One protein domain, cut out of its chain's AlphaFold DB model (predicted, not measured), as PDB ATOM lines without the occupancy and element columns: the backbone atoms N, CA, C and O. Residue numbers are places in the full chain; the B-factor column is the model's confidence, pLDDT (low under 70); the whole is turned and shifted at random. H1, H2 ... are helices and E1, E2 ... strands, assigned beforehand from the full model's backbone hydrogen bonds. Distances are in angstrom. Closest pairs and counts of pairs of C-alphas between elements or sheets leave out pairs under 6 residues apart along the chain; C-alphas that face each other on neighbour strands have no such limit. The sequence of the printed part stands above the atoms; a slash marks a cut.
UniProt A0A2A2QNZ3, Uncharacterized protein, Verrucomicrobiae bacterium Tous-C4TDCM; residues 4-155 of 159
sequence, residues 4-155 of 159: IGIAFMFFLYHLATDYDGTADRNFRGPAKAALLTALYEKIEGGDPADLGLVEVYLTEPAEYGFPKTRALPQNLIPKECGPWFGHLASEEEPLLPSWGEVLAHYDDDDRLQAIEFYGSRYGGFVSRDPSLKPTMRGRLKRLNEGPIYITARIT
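AT A GLANCE: This is residues 4 to 155 of the 159 residues of an uncharacterized protein of Verrucomicrobiae bacterium Tous-C4TDCM (UniProt A0A2A2QNZ3). A strongly twisted sheet of six strands is covered on one face by helix H2 and by the last part of the long helix H1, whose residues 4 to 14 stick out as a free arm. Two layers result, H1 and H2 on the sheet E1 E2 E3 E4 E6 E5, which is all antiparallel. The 152 printed residues hold three named helices, then six named strands; the class is mixed, with 75 residues, under half, in named elements. The whole is compact, with a radius of gyration of the C-alphas of 15.6 A, and spans 53 by 36 by 28 A, the arm included.

HOW THE PARTS SIT: Start with H1, residues 4 to 27, and H2, residues 30 to 45: they are close but not clearly touching, the C-alphas of Phe 27 and Ala 33 being closest at 7.1 A. Their tilt of 69 degrees is steep, only just short of about perpendicular. Next come H3, residues 61 to 64, and the strands E1, 68 to 71; E2, 102 to 106; E3, 112 to 117; E4, 124 to 127; E5, 139 to 144; and E6, 149 to 154. E1 to E4 form a meander, each strand the antiparallel neighbour of the one before; look for N 70 and O 104, 2.9 A, N 103 and O 116, 2.8 A, and N 117 and O 124, 2.8 A. E4 and E6 have N 125 and O 151 at 2.8 A, and the hairpin of E5 and E6 has N 143 and O 150 at 2.8 A. H1 runs along the strands, at 3 degrees to E6 on the local plane, with Ala 23 and Ala 152 as closest C-alphas, 6.5 A. H2 runs slantwise to them, at 47 degrees to E3 on the local plane, with Glu 44 and Leu 112 as closest C-alphas, 5.6 A. H3 is only just not on the sheet, with 4 pairs of C-alphas within 10 A. Every O i to N i+4 pair is within hydrogen-bond range in H2, 18 of 20 in H1; H3 is too short for one.

IN THESE COORDINATES: Find C-alpha 4 at (57.047, -50.819, 13.234); from there H1 runs 34.9 A. H2 begins at C-alpha 30, (26.400, -48.318, 42.709), and covers 22.0 A. E5 measures 15.5 A, and E6 15.8 A, ending at C-alpha 154, (35.710, -42.111, 25.177).

THE WHOLE: The C-alphas of Ile 4 and Asp 47 are farthest apart, 54.3 A. The printed part has no cut. Long links join H2 to H3, E1 to E2 and E4 to E5. Mean pLDDT of the printed part is 70.4; residues 4 to 23, 82 to 99 and 132 to 155 are among those under 70.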
ATOM      1  N   ILE A   4      57.129 -52.031  12.405       51.69
ATOM      2  CA  ILE A   4      57.047 -50.819  13.234       51.69
ATOM      3  C   ILE A   4      55.652 -50.171  13.153       51.69
ATOM      4  O   ILE A   4      55.130 -49.723  14.168       51.69
ATOM      5  N   GLY A   5      55.005 -50.178  11.981       40.47
ATOM      6  CA  GLY A   5      53.657 -49.618  11.813       40.47
ATOM      7  C   GLY A   5      52.567 -50.455  12.488       40.47
ATOM      8  O   GLY A   5      51.598 -49.909  13.005       40.47
ATOM      9  N   ILE A   6      52.755 -51.778  12.551       50.66
ATOM     10  CA  ILE A   6      51.829 -52.701  13.224       50.66
ATOM     11  C   ILE A   6      51.979 -52.584  14.748       50.66
ATOM     12  O   ILE A   6      50.977 -52.506  15.448       50.66
ATOM     13  N   ALA A   7      53.208 -52.481  15.266       46.41
ATOM     14  CA  ALA A   7      53.451 -52.271  16.696       46.41
ATOM     15  C   ALA A   7      52.921 -50.911  17.197       46.41
ATOM     16  O   ALA A   7      52.342 -50.839  18.278       46.41
ATOM     17  N   PHE A   8      53.050 -49.847  16.394       43.25
ATOM     18  CA  PHE A   8      52.512 -48.525  16.729       43.25
ATOM     19  C   PHE A   8      50.973 -48.511  16.726       43.25
ATOM     20  O   PHE A   8      50.360 -47.960  17.638       43.25
ATOM     21  N   MET A   9      50.341 -49.196  15.765       44.09
ATOM     22  CA  MET A   9      48.886 -49.398  15.753       44.09
ATOM     23  C   MET A   9      48.400 -50.246  16.936       44.09
ATOM     24  O   MET A   9      47.374 -49.918  17.519       44.09
ATOM     25  N   PHE A  10      49.139 -51.279  17.355       44.62
ATOM     26  CA  PHE A  10      48.805 -52.067  18.550       44.62
ATOM     27  C   PHE A  10      48.955 -51.275  19.855       44.62
ATOM     28  O   PHE A  10      48.136 -51.451  20.752       44.62
ATOM     29  N   PHE A  11      49.959 -50.399  19.958       41.84
ATOM     30  CA  PHE A  11      50.155 -49.512  21.109       41.84
ATOM     31  C   PHE A  11      49.041 -48.461  21.214       41.84
ATOM     32  O   PHE A  11      48.477 -48.266  22.288       41.84
ATOM     33  N   LEU A  12      48.663 -47.843  20.089       45.00
ATOM     34  CA  LEU A  12      47.526 -46.921  20.022       45.00
ATOM     35  C   LEU A  12      46.189 -47.630  20.281       45.00
ATOM     36  O   LEU A  12      45.338 -47.071  20.966       45.00
ATOM     37  N   TYR A  13      46.019 -48.863  19.796       41.44
ATOM     38  CA  TYR A  13      44.836 -49.683  20.061       41.44
ATOM     39  C   TYR A  13      44.753 -50.122  21.528       41.44
ATOM     40  O   TYR A  13      43.682 -50.037  22.109       41.44
ATOM     41  N   HIS A  14      45.866 -50.519  22.159       41.75
ATOM     42  CA  HIS A  14      45.890 -50.848  23.590       41.75
ATOM     43  C   HIS A  14      45.599 -49.631  24.460       41.75
ATOM     44  O   HIS A  14      44.811 -49.751  25.392       41.75
ATOM     45  N   LEU A  15      46.160 -48.462  24.124       43.59
ATOM     46  CA  LEU A  15      45.748 -47.200  24.735       43.59
ATOM     47  C   LEU A  15      44.234 -47.021  24.563       43.59
ATOM     48  O   LEU A  15      43.550 -46.922  25.572       43.59
ATOM     49  N   ALA A  16      43.709 -47.091  23.329       45.88
ATOM     50  CA  ALA A  16      42.285 -46.932  23.001       45.88
ATOM     51  C   ALA A  16      41.349 -47.878  23.795       45.88
ATOM     52  O   ALA A  16      40.316 -47.444  24.302       45.88
ATOM     53  N   THR A  17      41.712 -49.155  23.948       45.69
ATOM     54  CA  THR A  17      40.904 -50.159  24.666       45.69
ATOM     55  C   THR A  17      41.006 -50.081  26.191       45.69
ATOM     56  O   THR A  17      40.094 -50.530  26.880       45.69
ATOM     57  N   ASP A  18      42.077 -49.497  26.738       53.56
ATOM     58  CA  ASP A  18      42.265 -49.346  28.191       53.56
ATOM     59  C   ASP A  18      41.508 -48.117  28.755       53.56
ATOM     60  O   ASP A  18      41.349 -47.967  29.975       53.56
ATOM     61  N   TYR A  19      40.975 -47.251  27.872       54.19
ATOM     62  CA  TYR A  19      40.204 -46.070  28.279       54.19
ATOM     63  C   TYR A  19      38.839 -46.409  28.872       54.19
ATOM     64  O   TYR A  19      38.509 -45.932  29.961       54.19
ATOM     65  N   ASP A  20      38.078 -47.279  28.212       58.56
ATOM     66  CA  ASP A  20      36.766 -47.708  28.702       58.56
ATOM     67  C   ASP A  20      36.892 -48.503  30.010       58.56
ATOM     68  O   ASP A  20      36.132 -48.279  30.955       58.56
ATOM     69  N   GLY A  21      37.909 -49.369  30.106       64.69
ATOM     70  CA  GLY A  21      38.183 -50.160  31.307       64.69
ATOM     71  C   GLY A  21      38.563 -49.303  32.513       64.69
ATOM     72  O   GLY A  21      38.117 -49.572  33.629       64.69
ATOM     73  N   THR A  22      39.338 -48.234  32.312       66.50
ATOM     74  CA  THR A  22      39.727 -47.343  33.412       66.50
ATOM     75  C   THR A  22      38.594 -46.413  33.848       66.50
ATOM     76  O   THR A  22      38.419 -46.218  35.053       66.50
ATOM     77  N   ALA A  23      37.794 -45.883  32.917       68.75
ATOM     78  CA  ALA A  23      36.605 -45.097  33.252       68.75
ATOM     79  C   ALA A  23      35.592 -45.933  34.052       68.75
ATOM     80  O   ALA A  23      35.140 -45.520  35.121       68.75
ATOM     81  N   ASP A  24      35.310 -47.156  33.599       70.88
ATOM     82  CA  ASP A  24      34.433 -48.075  34.320       70.88
ATOM     83  C   ASP A  24      35.025 -48.453  35.688       70.88
ATOM     84  O   ASP A  24      34.334 -48.414  36.712       70.88
ATOM     85  N   ARG A  25      36.331 -48.737  35.754       75.50
ATOM     86  CA  ARG A  25      37.013 -49.035  37.020       75.50
ATOM     87  C   ARG A  25      36.933 -47.881  38.012       75.50
ATOM     88  O   ARG A  25      36.781 -48.161  39.196       75.50
ATOM     89  N   ASN A  26      36.999 -46.630  37.574       76.62
ATOM     90  CA  ASN A  26      37.050 -45.478  38.477       76.62
ATOM     91  C   ASN A  26      35.671 -44.897  38.803       76.62
ATOM     92  O   ASN A  26      35.497 -44.352  39.884       76.62
ATOM     93  N   PHE A  27      34.674 -45.046  37.929       77.81
ATOM     94  CA  PHE A  27      33.406 -44.317  38.070       77.81
ATOM     95  C   PHE A  27      32.158 -45.211  38.032       77.81
ATOM     96  O   PHE A  27      31.105 -44.816  38.537       77.81
ATOM     97  N   ARG A  28      32.241 -46.436  37.487       77.38
ATOM     98  CA  ARG A  28      31.083 -47.340  37.399       77.38
ATOM     99  C   ARG A  28      30.839 -48.092  38.710       77.38
ATOM    100  O   ARG A  28      31.766 -48.494  39.427       77.38
ATOM    101  N   GLY A  29      29.555 -48.343  38.955       77.94
ATOM    102  CA  GLY A  29      29.036 -49.179  40.032       77.94
ATOM    103  C   GLY A  29      28.259 -48.376  41.080       77.94
ATOM    104  O   GLY A  29      28.538 -47.193  41.275       77.94
ATOM    105  N   PRO A  30      27.304 -49.008  41.785       80.19
ATOM    106  CA  PRO A  30      26.400 -48.318  42.709       80.19
ATOM    107  C   PRO A  30      27.129 -47.669  43.893       80.19
ATOM    108  O   PRO A  30      26.763 -46.575  44.306       80.19
ATOM    109  N   ALA A  31      28.195 -48.293  44.406       84.44
ATOM    110  CA  ALA A  31      28.986 -47.727  45.500       84.44
ATOM    111  C   ALA A  31      29.703 -46.430  45.088       84.44
ATOM    112  O   ALA A  31      29.659 -45.443  45.815       84.44
ATOM    113  N   LYS A  32      30.313 -46.403  43.895       84.75
ATOM    114  CA  LYS A  32      30.977 -45.196  43.380       84.75
ATOM    115  C   LYS A  32      29.971 -44.118  43.015       84.75
ATOM    116  O   LYS A  32      30.198 -42.956  43.317       84.75
ATOM    117  N   ALA A  33      28.833 -44.516  42.447       81.81
ATOM    118  CA  ALA A  33      27.729 -43.604  42.193       81.81
ATOM    119  C   ALA A  33      27.271 -42.912  43.480       81.81
ATOM    120  O   ALA A  33      27.140 -41.696  43.497       81.81
ATOM    121  N   ALA A  34      27.100 -43.658  44.574       84.31
ATOM    122  CA  ALA A  34      26.735 -43.084  45.866       84.31
ATOM    123  C   ALA A  34      27.801 -42.110  46.401       84.31
ATOM    124  O   ALA A  34      27.448 -41.035  46.875       84.31
ATOM    125  N   LEU A  35      29.091 -42.448  46.286       89.19
ATOM    126  CA  LEU A  35      30.190 -41.572  46.714       89.19
ATOM    127  C   LEU A  35      30.245 -40.267  45.910       89.19
ATOM    128  O   LEU A  35      30.399 -39.196  46.487       89.19
ATOM    129  N   LEU A  36      30.107 -40.354  44.589       87.44
ATOM    130  CA  LEU A  36      30.129 -39.194  43.698       87.44
ATOM    131  C   LEU A  36      28.874 -38.332  43.857       87.44
ATOM    132  O   LEU A  36      28.971 -37.109  43.819       87.44
ATOM    133  N   THR A  37      27.720 -38.953  44.108       87.25
ATOM    134  CA  THR A  37      26.489 -38.240  44.464       87.25
ATOM    135  C   THR A  37      26.661 -37.479  45.773       87.25
ATOM    136  O   THR A  37      26.388 -36.285  45.820       87.25
ATOM    137  N   ALA A  38      27.187 -38.133  46.812       90.56
ATOM    138  CA  ALA A  38      27.436 -37.493  48.101       90.56
ATOM    139  C   ALA A  38      28.475 -36.364  47.999       90.56
ATOM    140  O   ALA A  38      28.337 -35.340  48.664       90.56
ATOM    141  N   LEU A  39      29.500 -36.531  47.155       91.69
ATOM    142  CA  LEU A  39      30.442 -35.462  46.840       91.69
ATOM    143  C   LEU A  39      29.710 -34.270  46.216       91.69
ATOM    144  O   LEU A  39      29.847 -33.159  46.715       91.69
ATOM    145  N   TYR A  40      28.918 -34.500  45.169       91.62
ATOM    146  CA  TYR A  40      28.170 -33.441  44.495       91.62
ATOM    147  C   TYR A  40      27.249 -32.695  45.459       91.62
ATOM    148  O   TYR A  40      27.317 -31.476  45.535       91.62
ATOM    149  N   GLU A  41      26.449 -33.412  46.249       91.94
ATOM    150  CA  GLU A  41      25.538 -32.818  47.235       91.94
ATOM    151  C   GLU A  41      26.287 -32.022  48.313       91.94
ATOM    152  O   GLU A  41      25.822 -30.967  48.742       91.94
ATOM    153  N   LYS A  42      27.477 -32.483  48.720       94.56
ATOM    154  CA  LYS A  42      28.334 -31.754  49.662       94.56
ATOM    155  C   LYS A  42      28.857 -30.443  49.075       94.56
ATOM    156  O   LYS A  42      28.887 -29.449  49.792       94.56
ATOM    157  N   ILE A  43      29.286 -30.446  47.813       94.31
ATOM    158  CA  ILE A  43      29.763 -29.233  47.133       94.31
ATOM    159  C   ILE A  43      28.595 -28.288  46.811       94.31
ATOM    160  O   ILE A  43      28.746 -27.079  46.926       94.31
ATOM    161  N   GLU A  44      27.434 -28.827  46.438       93.69
ATOM    162  CA  GLU A  44      26.216 -28.068  46.121       93.69
ATOM    163  C   GLU A  44      25.647 -27.354  47.356       93.69
ATOM    164  O   GLU A  44      25.194 -26.218  47.255       93.69
ATOM    165  N   GLY A  45      25.663 -28.012  48.519       92.44
ATOM    166  CA  GLY A  45      25.110 -27.469  49.763       92.44
ATOM    167  C   GLY A  45      26.102 -26.721  50.657       92.44
ATOM    168  O   GLY A  45      25.691 -26.214  51.700       92.44
ATOM    169  N   GLY A  46      27.392 -26.696  50.310       91.81
ATOM    170  CA  GLY A  46      28.444 -26.096  51.131       91.81
ATOM    171  C   GLY A  46      28.930 -24.752  50.598       91.81
ATOM    172  O   GLY A  46      28.916 -24.505  49.395       91.81
ATOM    173  N   ASP A  47      29.409 -23.895  51.501       91.44
ATOM    174  CA  ASP A  47      30.104 -22.673  51.107       91.44
ATOM    175  C   ASP A  47      31.504 -23.017  50.551       91.44
ATOM    176  O   ASP A  47      32.253 -23.762  51.197       91.44
ATOM    177  N   PRO A  48      31.890 -22.512  49.361       89.69
ATOM    178  CA  PRO A  48      33.194 -22.797  48.768       89.69
ATOM    179  C   PRO A  48      34.393 -22.483  49.671       89.69
ATOM    180  O   PRO A  48      35.378 -23.224  49.632       89.69
ATOM    181  N   ALA A  49      34.327 -21.424  50.485       88.31
ATOM    182  CA  ALA A  49      35.418 -21.041  51.377       88.31
ATOM    183  C   ALA A  49      35.536 -22.011  52.559       88.31
ATOM    184  O   ALA A  49      36.640 -22.455  52.877       88.31
ATOM    185  N   ASP A  50      34.408 -22.419  53.147       93.00
ATOM    186  CA  ASP A  50      34.375 -23.422  54.224       93.00
ATOM    187  C   ASP A  50      34.878 -24.795  53.752       93.00
ATOM    188  O   ASP A  50      35.474 -25.564  54.513       93.00
ATOM    189  N   LEU A  51      34.647 -25.108  52.476       91.56
ATOM    190  CA  LEU A  51      35.119 -26.327  51.826       91.56
ATOM    191  C   LEU A  51      36.587 -26.250  51.377       91.56
ATOM    192  O   LEU A  51      37.140 -27.274  50.969       91.56
ATOM    193  N   GLY A  52      37.223 -25.078  51.457       89.50
ATOM    194  CA  GLY A  52      38.600 -24.868  51.015       89.50
ATOM    195  C   GLY A  52      38.778 -25.002  49.501       89.50
ATOM    196  O   GLY A  52      39.829 -25.462  49.054       89.50
ATOM    197  N   LEU A  53      37.751 -24.661  48.716       89.56
ATOM    198  CA  LEU A  53      37.841 -24.654  47.258       89.56
ATOM    199  C   LEU A  53      38.690 -23.470  46.789       89.56
ATOM    200  O   LEU A  53      38.523 -22.347  47.265       89.56
ATOM    201  N   VAL A  54      39.573 -23.712  45.824       87.38
ATOM    202  CA  VAL A  54      40.481 -22.688  45.286       87.38
ATOM    203  C   VAL A  54      40.014 -22.294  43.896       87.38
ATOM    204  O   VAL A  54      39.838 -23.159  43.047       87.38
ATOM    205  N   GLU A  55      39.788 -21.007  43.651       86.19
ATOM    206  CA  GLU A  55      39.440 -20.525  42.312       86.19
ATOM    207  C   GLU A  55      40.589 -20.781  41.333       86.19
ATOM    208  O   GLU A  55      41.746 -20.488  41.637       86.19
ATOM    209  N   VAL A  56      40.257 -21.332  40.166       79.75
ATOM    210  CA  VAL A  56      41.215 -21.604  39.091       79.75
ATOM    211  C   VAL A  56      40.712 -20.995  37.794       79.75
ATOM    212  O   VAL A  56      39.509 -20.991  37.518       79.75
ATOM    213  N   TYR A  57      41.636 -20.517  36.965       75.00
ATOM    214  CA  TYR A  57      41.289 -20.005  35.649       75.00
ATOM    215  C   TYR A  57      41.462 -21.114  34.615       75.00
ATOM    216  O   TYR A  57      42.472 -21.812  34.550       75.00
ATOM    217  N   LEU A  58      40.448 -21.290  33.778       70.81
ATOM    218  CA  LEU A  58      40.604 -22.045  32.544       70.81
ATOM    219  C   LEU A  58      41.098 -21.062  31.484       70.81
ATOM    220  O   LEU A  58      40.657 -19.915  31.454       70.81
ATOM    221  N   THR A  59      42.000 -21.477  30.595       63.12
ATOM    222  CA  THR A  59      42.429 -20.612  29.480       63.12
ATOM    223  C   THR A  59      41.274 -20.265  28.536       63.12
ATOM    224  O   THR A  59      41.335 -19.255  27.843       63.12
ATOM    225  N   GLU A  60      40.210 -21.079  28.525       62.03
ATOM    226  CA  GLU A  60      39.047 -20.942  27.638       62.03
ATOM    227  C   GLU A  60      37.713 -21.238  28.377       62.03
ATOM    228  O   GLU A  60      36.964 -22.121  27.965       62.03
ATOM    229  N   PRO A  61      37.351 -20.538  29.474       52.03
ATOM    230  CA  PRO A  61      36.174 -20.889  30.291       52.03
ATOM    231  C   PRO A  61      34.854 -20.736  29.517       52.03
ATOM    232  O   PRO A  61      33.917 -21.521  29.672       52.03
ATOM    233  N   ALA A  62      34.802 -19.725  28.641       51.31
ATOM    234  CA  ALA A  62      33.628 -19.379  27.847       51.31
ATOM    235  C   ALA A  62      33.313 -20.408  26.749       51.31
ATOM    236  O   ALA A  62      32.148 -20.554  26.383       51.31
ATOM    237  N   GLU A  63      34.310 -21.146  26.245       55.50
ATOM    238  CA  GLU A  63      34.071 -22.188  25.234       55.50
ATOM    239  C   GLU A  63      33.351 -23.409  25.818       55.50
ATOM    240  O   GLU A  63      32.655 -24.127  25.096       55.50
ATOM    241  N   TYR A  64      33.465 -23.612  27.132       58.16
ATOM    242  CA  TYR A  64      32.908 -24.773  27.825       58.16
ATOM    243  C   TYR A  64      31.660 -24.464  28.655       58.16
ATOM    244  O   TYR A  64      31.057 -25.381  29.204       58.16
ATOM    245  N   GLY A  65      31.230 -23.199  28.701       70.12
ATOM    246  CA  GLY A  65      29.995 -22.791  29.378       70.12
ATOM    247  C   GLY A  65      30.078 -22.785  30.907       70.12
ATOM    248  O   GLY A  65      29.040 -22.783  31.563       70.12
ATOM    249  N   PHE A  66      31.290 -22.769  31.471       77.88
ATOM    250  CA  PHE A  66      31.528 -22.733  32.915       77.88
ATOM    251  C   PHE A  66      32.254 -21.434  33.293       77.88
ATOM    252  O   PHE A  66      33.486 -21.394  33.272       77.88
ATOM    253  N   PRO A  67      31.519 -20.350  33.607       80.06
ATOM    254  CA  PRO A  67      32.117 -19.040  33.863       80.06
ATOM    255  C   PRO A  67      32.993 -19.010  35.120       80.06
ATOM    256  O   PRO A  67      33.932 -18.219  35.187       80.06
ATOM    257  N   LYS A  68      32.722 -19.880  36.101       86.25
ATOM    258  CA  LYS A  68      33.461 -19.967  37.365       86.25
ATOM    259  C   LYS A  68      33.904 -21.405  37.609       86.25
ATOM    260  O   LYS A  68      33.102 -22.331  37.495       86.25
ATOM    261  N   THR A  69      35.169 -21.605  37.967       86.44
ATOM    262  CA  THR A  69      35.723 -22.939  38.243       86.44
ATOM    263  C   THR A  69      36.581 -22.912  39.499       86.44
ATOM    264  O   THR A  69      37.335 -21.968  39.730       86.44
ATOM    265  N   ARG A  70      36.452 -23.946  40.333       88.56
ATOM    266  CA  ARG A  70      37.200 -24.072  41.585       88.56
ATOM    267  C   ARG A  70      37.770 -25.478  41.740       88.56
ATOM    268  O   ARG A  70      37.049 -26.446  41.533       88.56
ATOM    269  N   ALA A  71      39.028 -25.606  42.130       86.75
ATOM    270  CA  ALA A  71      39.647 -26.883  42.448       86.75
ATOM    271  C   ALA A  71      39.226 -27.374  43.841       86.75
ATOM    272  O   ALA A  71      39.172 -26.606  44.806       86.75
ATOM    273  N   LEU A  72      38.940 -28.673  43.942       88.44
ATOM    274  CA  LEU A  72      38.650 -29.360  45.194       88.44
ATOM    275  C   LEU A  72      39.954 -29.774  45.891       88.44
ATOM    276  O   LEU A  72      40.824 -30.376  45.254       88.44
ATOM    277  N   PRO A  73      40.070 -29.569  47.213       86.06
ATOM    278  CA  PRO A  73      41.170 -30.126  47.980       86.06
ATOM    279  C   PRO A  73      41.064 -31.656  48.064       86.06
ATOM    280  O   PRO A  73      39.979 -32.247  48.082       86.06
ATOM    281  N   GLN A  74      42.221 -32.319  48.155       82.94
ATOM    282  CA  GLN A  74      42.326 -33.780  48.074       82.94
ATOM    283  C   GLN A  74      41.490 -34.521  49.129       82.94
ATOM    284  O   GLN A  74      40.997 -35.620  48.885       82.94
ATOM    285  N   ASN A  75      41.306 -33.927  50.308       86.12
ATOM    286  CA  ASN A  75      40.526 -34.508  51.400       86.12
ATOM    287  C   ASN A  75      39.022 -34.630  51.094       86.12
ATOM    288  O   ASN A  75      38.337 -35.379  51.792       86.12
ATOM    289  N   LEU A  76      38.502 -33.915  50.090       89.00
ATOM    290  CA  LEU A  76      37.109 -34.040  49.654       89.00
ATOM    291  C   LEU A  76      36.909 -35.137  48.604       89.00
ATOM    292  O   LEU A  76      35.789 -35.615  48.445       89.00
ATOM    293  N   ILE A  77      37.966 -35.561  47.911       87.75
ATOM    294  CA  ILE A  77      37.868 -36.482  46.776       87.75
ATOM    295  C   ILE A  77      37.774 -37.937  47.281       87.75
ATOM    296  O   ILE A  77      38.665 -38.395  48.003       87.75
ATOM    297  N   PRO A  78      36.740 -38.711  46.890       86.88
ATOM    298  CA  PRO A  78      36.647 -40.128  47.229       86.88
ATOM    299  C   PRO A  78      37.809 -40.927  46.628       86.88
ATOM    300  O   PRO A  78      37.966 -41.000  45.406       86.88
ATOM    301  N   LYS A  79      38.608 -41.580  47.478       83.38
ATOM    302  CA  LYS A  79      39.809 -42.333  47.066       83.38
ATOM    303  C   LYS A  79      39.477 -43.505  46.138       83.38
ATOM    304  O   LYS A  79      40.288 -43.898  45.301       83.38
ATOM    305  N   GLU A  80      38.269 -44.043  46.263       83.50
ATOM    306  CA  GLU A  80      37.717 -45.139  45.470       83.50
ATOM    307  C   GLU A  80      37.430 -44.743  44.015       83.50
ATOM    308  O   GLU A  80      37.296 -45.624  43.163       83.50
ATOM    309  N   CYS A  81      37.339 -43.438  43.725       75.25
ATOM    310  CA  CYS A  81      37.047 -42.910  42.389       75.25
ATOM    311  C   CYS A  81      38.307 -42.503  41.600       75.25
ATOM    312  O   CYS A  81      38.213 -41.958  40.503       75.25
ATOM    313  N   GLY A  82      39.493 -42.822  42.128       69.44
ATOM    314  CA  GLY A  82      40.780 -42.649  41.461       69.44
ATOM    315  C   GLY A  82      41.834 -42.104  42.428       69.44
ATOM    316  O   GLY A  82      41.817 -40.913  42.725       69.44
ATOM    317  N   PRO A  83      42.789 -42.927  42.895       60.78
ATOM    318  CA  PRO A  83      43.745 -42.528  43.935       60.78
ATOM    319  C   PRO A  83      44.769 -41.476  43.476       60.78
ATOM    320  O   PRO A  83      45.496 -40.933  44.299       60.78
ATOM    321  N   TRP A  84      44.831 -41.210  42.170       63.22
ATOM    322  CA  TRP A  84      45.715 -40.231  41.532       63.22
ATOM    323  C   TRP A  84      45.076 -38.842  41.408       63.22
ATOM    324  O   TRP A  84      45.752 -37.912  40.978       63.22
ATOM    325  N   PHE A  85      43.786 -38.700  41.732       69.50
ATOM    326  CA  PHE A  85      43.134 -37.396  41.728       69.50
ATOM    327  C   PHE A  85      43.466 -36.614  43.007       69.50
ATOM    328  O   PHE A  85      43.518 -37.182  44.100       69.50
ATOM    329  N   GLY A  86      43.694 -35.308  42.866       58.00
ATOM    330  CA  GLY A  86      44.074 -34.415  43.964       58.00
ATOM    331  C   GLY A  86      45.584 -34.280  44.190       58.00
ATOM    332  O   GLY A  86      45.994 -33.927  45.294       58.00
ATOM    333  N   HIS A  87      46.418 -34.556  43.179       55.12
ATOM    334  CA  HIS A  87      47.805 -34.088  43.192       55.12
ATOM    335  C   HIS A  87      47.800 -32.563  43.047       55.12
ATOM    336  O   HIS A  87      47.551 -32.048  41.966       55.12
ATOM    337  N   LEU A  88      47.989 -31.896  44.188       52.69
ATOM    338  CA  LEU A  88      48.028 -30.451  44.413       52.69
ATOM    339  C   LEU A  88      48.357 -29.608  43.171       52.69
ATOM    340  O   LEU A  88      49.460 -29.707  42.627       52.69
ATOM    341  N   ALA A  89      47.446 -28.683  42.847       46.44
ATOM    342  CA  ALA A  89      47.827 -27.364  42.361       46.44
ATOM    343  C   ALA A  89      48.916 -26.844  43.305       46.44
ATOM    344  O   ALA A  89      48.707 -26.788  44.520       46.44
ATOM    345  N   SER A  90      50.103 -26.551  42.780       45.47
ATOM    346  CA  SER A  90      51.169 -25.947  43.574       45.47
ATOM    347  C   SER A  90      50.617 -24.734  44.323       45.47
ATOM    348  O   SER A  90      49.940 -23.910  43.707       45.47
ATOM    349  N   GLU A  91      50.953 -24.585  45.605       50.41
ATOM    350  CA  GLU A  91      50.593 -23.406  46.412       50.41
ATOM    351  C   GLU A  91      51.129 -22.080  45.824       50.41
ATOM    352  O   GLU A  91      50.810 -21.007  46.329       50.41
ATOM    353  N   GLU A  92      51.932 -22.136  44.754       50.41
ATOM    354  CA  GLU A  92      52.645 -20.994  44.187       50.41
ATOM    355  C   GLU A  92      51.990 -20.386  42.930       50.41
ATOM    356  O   GLU A  92      52.203 -19.202  42.693       50.41
ATOM    357  N   GLU A  93      51.134 -21.099  42.178       50.81
ATOM    358  CA  GLU A  93      50.440 -20.537  40.997       50.81
ATOM    359  C   GLU A  93      49.045 -21.169  40.749       50.81
ATOM    360  O   GLU A  93      48.917 -22.113  39.969       50.81
ATOM    361  N   PRO A  94      47.956 -20.651  41.354       52.66
ATOM    362  CA  PRO A  94      46.601 -21.222  41.247       52.66
ATOM    363  C   PRO A  94      45.892 -20.923  39.911       52.66
ATOM    364  O   PRO A  94      44.679 -21.072  39.791       52.66
ATOM    365  N   LEU A  95      46.611 -20.440  38.897       59.19
ATOM    366  CA  LEU A  95      45.962 -19.856  37.727       59.19
ATOM    367  C   LEU A  95      45.532 -20.885  36.685       59.19
ATOM    368  O   LEU A  95      44.647 -20.559  35.910       59.19
ATOM    369  N   LEU A  96      46.096 -22.095  36.654       60.34
ATOM    370  CA  LEU A  96      45.734 -23.119  35.670       60.34
ATOM    371  C   LEU A  96      45.620 -24.492  36.333       60.34
ATOM    372  O   LEU A  96      46.537 -24.878  37.060       60.34
ATOM    373  N   PRO A  97      44.552 -25.260  36.059       62.19
ATOM    374  CA  PRO A  97      44.410 -26.574  36.657       62.19
ATOM    375  C   PRO A  97      45.451 -27.559  36.119       62.19
ATOM    376  O   PRO A  97      45.714 -27.635  34.912       62.19
ATOM    377  N   SER A  98      46.027 -28.347  37.023       67.12
ATOM    378  CA  SER A  98      46.974 -29.415  36.712       67.12
ATOM    379  C   SER A  98      46.287 -30.750  36.426       67.12
ATOM    380  O   SER A  98      45.165 -31.039  36.839       67.12
ATOM    381  N   TRP A  99      46.991 -31.613  35.694       66.56
ATOM    382  CA  TRP A  99      46.514 -32.955  35.374       66.56
ATOM    383  C   TRP A  99      46.236 -33.766  36.649       66.56
ATOM    384  O   TRP A  99      47.136 -33.958  37.463       66.56
ATOM    385  N   GLY A 100      45.013 -34.287  36.795       72.00
ATOM    386  CA  GLY A 100      44.597 -35.032  37.984       72.00
ATOM    387  C   GLY A 100      43.900 -34.180  39.046       72.00
ATOM    388  O   GLY A 100      43.591 -34.695  40.119       72.00
ATOM    389  N   GLU A 101      43.616 -32.908  38.788       80.25
ATOM    390  CA  GLU A 101      42.754 -32.117  39.666       80.25
ATOM    391  C   GLU A 101      41.280 -32.511  39.551       80.25
ATOM    392  O   GLU A 101      40.848 -33.142  38.588       80.25
ATOM    393  N   VAL A 102      40.495 -32.144  40.560       85.75
ATOM    394  CA  VAL A 102      39.037 -32.267  40.522       85.75
ATOM    395  C   VAL A 102      38.467 -30.870  40.639       85.75
ATOM    396  O   VAL A 102      38.805 -30.149  41.573       85.75
ATOM    397  N   LEU A 103      37.637 -30.483  39.681       87.12
ATOM    398  CA  LEU A 103      37.137 -29.127  39.521       87.12
ATOM    399  C   LEU A 103      35.630 -29.102  39.749       87.12
ATOM    400  O   LEU A 103      34.913 -29.957  39.245       87.12
ATOM    401  N   ALA A 104      35.138 -28.120  40.487       89.81
ATOM    402  CA  ALA A 104      33.731 -27.762  40.548       89.81
ATOM    403  C   ALA A 104      33.481 -26.559  39.639       89.81
ATOM    404  O   ALA A 104      34.137 -25.522  39.766       89.81
ATOM    405  N   HIS A 105      32.517 -26.703  38.739       88.88
ATOM    406  CA  HIS A 105      32.107 -25.673  37.800       88.88
ATOM    407  C   HIS A 105      30.794 -25.047  38.239       88.88
ATOM    408  O   HIS A 105      29.838 -25.756  38.561       88.88
ATOM    409  N   TYR A 106      30.744 -23.723  38.200       88.19
ATOM    410  CA  TYR A 106      29.606 -22.932  38.631       88.19
ATOM    411  C   TYR A 106      29.146 -22.006  37.508       88.19
ATOM    412  O   TYR A 106      29.949 -21.579  36.672       88.19
ATOM    413  N   ASP A 107      27.852 -21.699  37.505       88.81
ATOM    414  CA  ASP A 107      27.300 -20.626  36.681       88.81
ATOM    415  C   ASP A 107      27.553 -19.237  37.301       88.81
ATOM    416  O   ASP A 107      28.175 -19.093  38.359       88.81
ATOM    417  N   ASP A 108      27.084 -18.190  36.620       88.75
ATOM    418  CA  ASP A 108      27.240 -16.804  37.074       88.75
ATOM    419  C   ASP A 108      26.559 -16.542  38.429       88.75
ATOM    420  O   ASP A 108      27.031 -15.693  39.189       88.75
ATOM    421  N   ASP A 109      25.531 -17.326  38.773       91.56
ATOM    422  CA  ASP A 109      24.773 -17.256  40.026       91.56
ATOM    423  C   ASP A 109      25.377 -18.136  41.144       91.56
ATOM    424  O   ASP A 109      24.732 -18.359  42.171       91.56
ATOM    425  N   ASP A 110      26.600 -18.650  40.955       89.38
ATOM    426  CA  ASP A 110      27.299 -19.542  41.893       89.38
ATOM    427  C   ASP A 110      26.560 -20.864  42.168       89.38
ATOM    428  O   ASP A 110      26.756 -21.505  43.205       89.38
ATOM    429  N   ARG A 111      25.748 -21.343  41.220       90.44
ATOM    430  CA  ARG A 111      25.128 -22.671  41.314       90.44
ATOM    431  C   ARG A 111      26.048 -23.716  40.712       90.44
ATOM    432  O   ARG A 111      26.560 -23.540  39.607       90.44
ATOM    433  N   LEU A 112      26.234 -24.821  41.431       91.19
ATOM    434  CA  LEU A 112      27.044 -25.941  40.960       91.19
ATOM    435  C   LEU A 112      26.402 -26.573  39.717       91.19
ATOM    436  O   LEU A 112      25.271 -27.055  39.769       91.19
ATOM    437  N   GLN A 113      27.153 -26.599  38.621       87.00
ATOM    438  CA  GLN A 113      26.752 -27.199  37.349       87.00
ATOM    439  C   GLN A 113      27.334 -28.607  37.195       87.00
ATOM    440  O   GLN A 113      26.640 -29.541  36.785       87.00
ATOM    441  N   ALA A 114      28.614 -28.786  37.530       87.56
ATOM    442  CA  ALA A 114      29.287 -30.071  37.408       87.56
ATOM    443  C   ALA A 114      30.513 -30.181  38.317       87.56
ATOM    444  O   ALA A 114      31.128 -29.177  38.673       87.56
ATOM    445  N   ILE A 115      30.904 -31.418  38.618       89.38
ATOM    446  CA  ILE A 115      32.235 -31.752  39.127       89.38
ATOM    447  C   ILE A 115      32.980 -32.529  38.045       89.38
ATOM    448  O   ILE A 115      32.520 -33.589  37.622       89.38
ATOM    449  N   GLU A 116      34.122 -32.011  37.615       84.75
ATOM    450  CA  GLU A 116      35.025 -32.610  36.642       84.75
ATOM    451  C   GLU A 116      36.222 -33.270  37.328       84.75
ATOM    452  O   GLU A 116      36.863 -32.692  38.197       84.75
ATOM    453  N   PHE A 117      36.598 -34.455  36.867       82.75
ATOM    454  CA  PHE A 117      37.883 -35.081  37.155       82.75
ATOM    455  C   PHE A 117      38.883 -34.670  36.062       82.75
ATOM    456  O   PHE A 117      39.078 -35.385  35.069       82.75
ATOM    457  N   TYR A 118      39.473 -33.486  36.221       71.25
ATOM    458  CA  TYR A 118      40.287 -32.806  35.218       71.25
ATOM    459  C   TYR A 118      41.598 -33.540  34.940       71.25
ATOM    460  O   TYR A 118      42.232 -34.147  35.806       71.25
ATOM    461  N   GLY A 119      41.992 -33.562  33.670       61.06
ATOM    462  CA  GLY A 119      43.118 -34.375  33.220       61.06
ATOM    463  C   GLY A 119      42.857 -35.883  33.288       61.06
ATOM    464  O   GLY A 119      43.658 -36.659  32.769       61.06
ATOM    465  N   SER A 120      41.719 -36.364  33.803       54.66
ATOM    466  CA  SER A 120      41.338 -37.738  33.499       54.66
ATOM    467  C   SER A 120      41.321 -37.861  31.975       54.66
ATOM    468  O   SER A 120      40.608 -37.140  31.280       54.66
ATOM    469  N   ARG A 121      42.131 -38.763  31.402       52.12
ATOM    470  CA  ARG A 121      42.102 -39.000  29.944       52.12
ATOM    471  C   ARG A 121      40.707 -39.451  29.459       52.12
ATOM    472  O   ARG A 121      40.471 -39.560  28.263       52.12
ATOM    473  N   TYR A 122      39.813 -39.683  30.417       56.66
ATOM    474  CA  TYR A 122      38.447 -40.153  30.334       56.66
ATOM    475  C   TYR A 122      37.412 -39.061  30.631       56.66
ATOM    476  O   TYR A 122      36.255 -39.424  30.737       56.66
ATOM    477  N   GLY A 123      37.767 -37.781  30.820       59.06
ATOM    478  CA  GLY A 123      36.824 -36.668  31.047       59.06
ATOM    479  C   GLY A 123      35.622 -37.028  31.928       59.06
ATOM    480  O   GLY A 123      34.498 -37.025  31.430       59.06
ATOM    481  N   GLY A 124      35.873 -37.456  33.170       74.25
ATOM    482  CA  GLY A 124      34.841 -37.872  34.117       74.25
ATOM    483  C   GLY A 124      34.081 -36.672  34.680       74.25
ATOM    484  O   GLY A 124      34.709 -35.824  35.306       74.25
ATOM    485  N   PHE A 125      32.762 -36.607  34.501       79.38
ATOM    486  CA  PHE A 125      31.914 -35.560  35.074       79.38
ATOM    487  C   PHE A 125      30.813 -36.146  35.939       79.38
ATOM    488  O   PHE A 125      30.287 -37.225  35.667       79.38
ATOM    489  N   VAL A 126      30.434 -35.382  36.951       83.81
ATOM    490  CA  VAL A 126      29.289 -35.623  37.818       83.81
ATOM    491  C   VAL A 126      28.392 -34.396  37.712       83.81
ATOM    492  O   VAL A 126      28.836 -33.292  38.013       83.81
ATOM    493  N   SER A 127      27.154 -34.563  37.253       84.00
ATOM    494  CA  SER A 127      26.215 -33.445  37.102       84.00
ATOM    495  C   SER A 127      24.761 -33.885  37.237       84.00
ATOM    496  O   SER A 127      24.409 -35.025  36.930       84.00
ATOM    497  N   ARG A 128      23.893 -32.960  37.658       81.19
ATOM    498  CA  ARG A 128      22.436 -33.113  37.545       81.19
ATOM    499  C   ARG A 128      21.920 -32.840  36.133       81.19
ATOM    500  O   ARG A 128      20.845 -33.331  35.797       81.19
ATOM    501  N   ASP A 129      22.656 -32.090  35.313       77.56
ATOM    502  CA  ASP A 129      22.271 -31.780  33.940       77.56
ATOM    503  C   ASP A 129      22.844 -32.828  32.966       77.56
ATOM    504  O   ASP A 129      24.054 -32.899  32.731       77.56
ATOM    505  N   PRO A 130      21.976 -33.644  32.348       68.75
ATOM    506  CA  PRO A 130      22.388 -34.663  31.393       68.75
ATOM    507  C   PRO A 130      22.935 -34.112  30.063       68.75
ATOM    508  O   PRO A 130      23.405 -34.901  29.234       68.75
ATOM    509  N   SER A 131      22.793 -32.809  29.810       70.81
ATOM    510  CA  SER A 131      23.134 -32.138  28.554       70.81
ATOM    511  C   SER A 131      24.497 -31.442  28.559       70.81
ATOM    512  O   SER A 131      24.993 -31.099  27.478       70.81
ATOM    513  N   LEU A 132      25.124 -31.278  29.732       67.12
ATOM    514  CA  LEU A 132      26.427 -30.628  29.854       67.12
ATOM    515  C   LEU A 132      27.500 -31.365  29.058       67.12
ATOM    516  O   LEU A 132      27.597 -32.596  29.072       67.12
ATOM    517  N   LYS A 133      28.319 -30.577  28.361       59.84
ATOM    518  CA  LYS A 133      29.416 -31.058  27.523       59.84
ATOM    519  C   LYS A 133      30.739 -30.946  28.282       59.84
ATOM    520  O   LYS A 133      30.923 -29.993  29.032       59.84
ATOM    521  N   PRO A 134      31.662 -31.899  28.093       57.88
ATOM    522  CA  PRO A 134      32.933 -31.886  28.793       57.88
ATOM    523  C   PRO A 134      33.828 -30.752  28.274       57.88
ATOM    524  O   PRO A 134      33.794 -30.429  27.083       57.88
ATOM    525  N   THR A 135      34.687 -30.227  29.149       54.72
ATOM    526  CA  THR A 135      35.675 -29.162  28.882       54.72
ATOM    527  C   THR A 135      36.778 -29.563  27.889       54.72
ATOM    528  O   THR A 135      37.672 -28.788  27.584       54.72
ATOM    529  N   MET A 136      36.754 -30.787  27.350       51.94
ATOM    530  CA  MET A 136      37.677 -31.226  26.304       51.94
ATOM    531  C   MET A 136      36.989 -32.139  25.283       51.94
ATOM    532  O   MET A 136      36.501 -33.213  25.636       51.94
ATOM    533  N   ARG A 137      37.036 -31.733  24.000       49.06
ATOM    534  CA  ARG A 137      36.561 -32.413  22.766       49.06
ATOM    535  C   ARG A 137      36.313 -33.926  22.891       49.06
ATOM    536  O   ARG A 137      37.168 -34.725  22.517       49.06
ATOM    537  N   GLY A 138      35.144 -34.353  23.363       42.50
ATOM    538  CA  GLY A 138      34.853 -35.770  23.584       42.50
ATOM    539  C   GLY A 138      33.373 -36.116  23.501       42.50
ATOM    540  O   GLY A 138      32.520 -35.292  23.817       42.50
ATOM    541  N   ARG A 139      33.074 -37.353  23.088       48.44
ATOM    542  CA  ARG A 139      31.724 -37.930  23.151       48.44
ATOM    543  C   ARG A 139      31.448 -38.413  24.578       48.44
ATOM    544  O   ARG A 139      32.303 -39.054  25.188       48.44
ATOM    545  N   LEU A 140      30.266 -38.091  25.101       49.09
ATOM    546  CA  LEU A 140      29.821 -38.441  26.452       49.09
ATOM    547  C   LEU A 140      29.281 -39.876  26.490       49.09
ATOM    548  O   LEU A 140      28.287 -40.176  25.829       49.09
ATOM    549  N   LYS A 141      29.868 -40.742  27.321       56.97
ATOM    550  CA  LYS A 141      29.269 -42.027  27.706       56.97
ATOM    551  C   LYS A 141      28.661 -41.889  29.094       56.97
ATOM    552  O   LYS A 141      29.374 -41.581  30.046       56.97
ATOM    553  N   ARG A 142      27.356 -42.125  29.227       63.34
ATOM    554  CA  ARG A 142      26.693 -42.168  30.539       63.34
ATOM    555  C   ARG A 142      27.031 -43.478  31.232       63.34
ATOM    556  O   ARG A 142      26.833 -44.552  30.669       63.34
ATOM    557  N   LEU A 143      27.551 -43.377  32.446       59.94
ATOM    558  CA  LEU A 143      27.928 -44.520  33.268       59.94
ATOM    559  C   LEU A 143      26.824 -44.908  34.261       59.94
ATOM    560  O   LEU A 143      26.785 -46.070  34.648       59.94
ATOM    561  N   ASN A 144      25.919 -43.983  34.624       61.31
ATOM    562  CA  ASN A 144      24.727 -44.224  35.455       61.31
ATOM    563  C   ASN A 144      23.565 -43.263  35.088       61.31
ATOM    564  O   ASN A 144      23.818 -42.127  34.687       61.31
ATOM    565  N   GLU A 145      22.308 -43.703  35.267       54.31
ATOM    566  CA  GLU A 145      21.058 -42.957  34.958       54.31
ATOM    567  C   GLU A 145      20.282 -42.473  36.214       54.31
ATOM    568  O   GLU A 145      19.078 -42.241  36.163       54.31
ATOM    569  N   GLY A 146      20.948 -42.349  37.369       53.22
ATOM    570  CA  GLY A 146      20.338 -41.874  38.625       53.22
ATOM    571  C   GLY A 146      20.216 -40.340  38.723       53.22
ATOM    572  O   GLY A 146      20.584 -39.650  37.777       53.22
ATOM    573  N   PRO A 147      19.758 -39.775  39.867       52.62
ATOM    574  CA  PRO A 147      19.507 -38.328  40.038       52.62
ATOM    575  C   PRO A 147      20.737 -37.429  39.817       52.62
ATOM    576  O   PRO A 147      20.607 -36.207  39.760       52.62
ATOM    577  N   ILE A 148      21.914 -38.044  39.695       64.12
ATOM    578  CA  ILE A 148      23.164 -37.447  39.256       64.12
ATOM    579  C   ILE A 148      23.741 -38.351  38.160       64.12
ATOM    580  O   ILE A 148      23.930 -39.557  38.353       64.12
ATOM    581  N   TYR A 149      23.995 -37.762  36.997       65.94
ATOM    582  CA  TYR A 149      24.617 -38.414  35.858       65.94
ATOM    583  C   TYR A 149      26.124 -38.408  36.047       65.94
ATOM    584  O   TYR A 149      26.727 -37.373  36.331       65.94
ATOM    585  N   ILE A 150      26.733 -39.573  35.848       68.19
ATOM    586  CA  ILE A 150      28.184 -39.694  35.769       68.19
ATOM    587  C   ILE A 150      28.521 -39.970  34.316       68.19
ATOM    588  O   ILE A 150      28.048 -40.963  33.754       68.19
ATOM    589  N   THR A 151      29.297 -39.095  33.697       64.88
ATOM    590  CA  THR A 151      29.734 -39.258  32.311       64.88
ATOM    591  C   THR A 151      31.241 -39.399  32.247       64.88
ATOM    592  O   THR A 151      31.954 -38.921  33.120       64.88
ATOM    593  N   ALA A 152      31.723 -40.103  31.231       60.44
ATOM    594  CA  ALA A 152      33.135 -40.161  30.891       60.44
ATOM    595  C   ALA A 152      33.294 -40.041  29.370       60.44
ATOM    596  O   ALA A 152      32.475 -40.551  28.598       60.44
ATOM    597  N   ARG A 153      34.342 -39.351  28.936       55.88
ATOM    598  CA  ARG A 153      34.844 -39.300  27.568       55.88
ATOM    599  C   ARG A 153      35.422 -40.649  27.141       55.88
ATOM    600  O   ARG A 153      36.297 -41.204  27.801       55.88
ATOM    601  N   ILE A 154      35.004 -41.092  25.959       51.56
ATOM    602  CA  ILE A 154      35.710 -42.111  25.177       51.56
ATOM    603  C   ILE A 154      36.670 -41.375  24.235       51.56
ATOM    604  O   ILE A 154      36.264 -40.451  23.522       51.56
ATOM    605  N   THR A 155      37.940 -41.763  24.207       47.97
ATOM    606  CA  THR A 155      38.872 -41.349  23.151       47.97
ATOM    607  C   THR A 155      39.090 -42.534  22.219       47.97
ATOM    608  O   THR A 155      39.684 -43.522  22.644       47.97
TER     609      THR A 155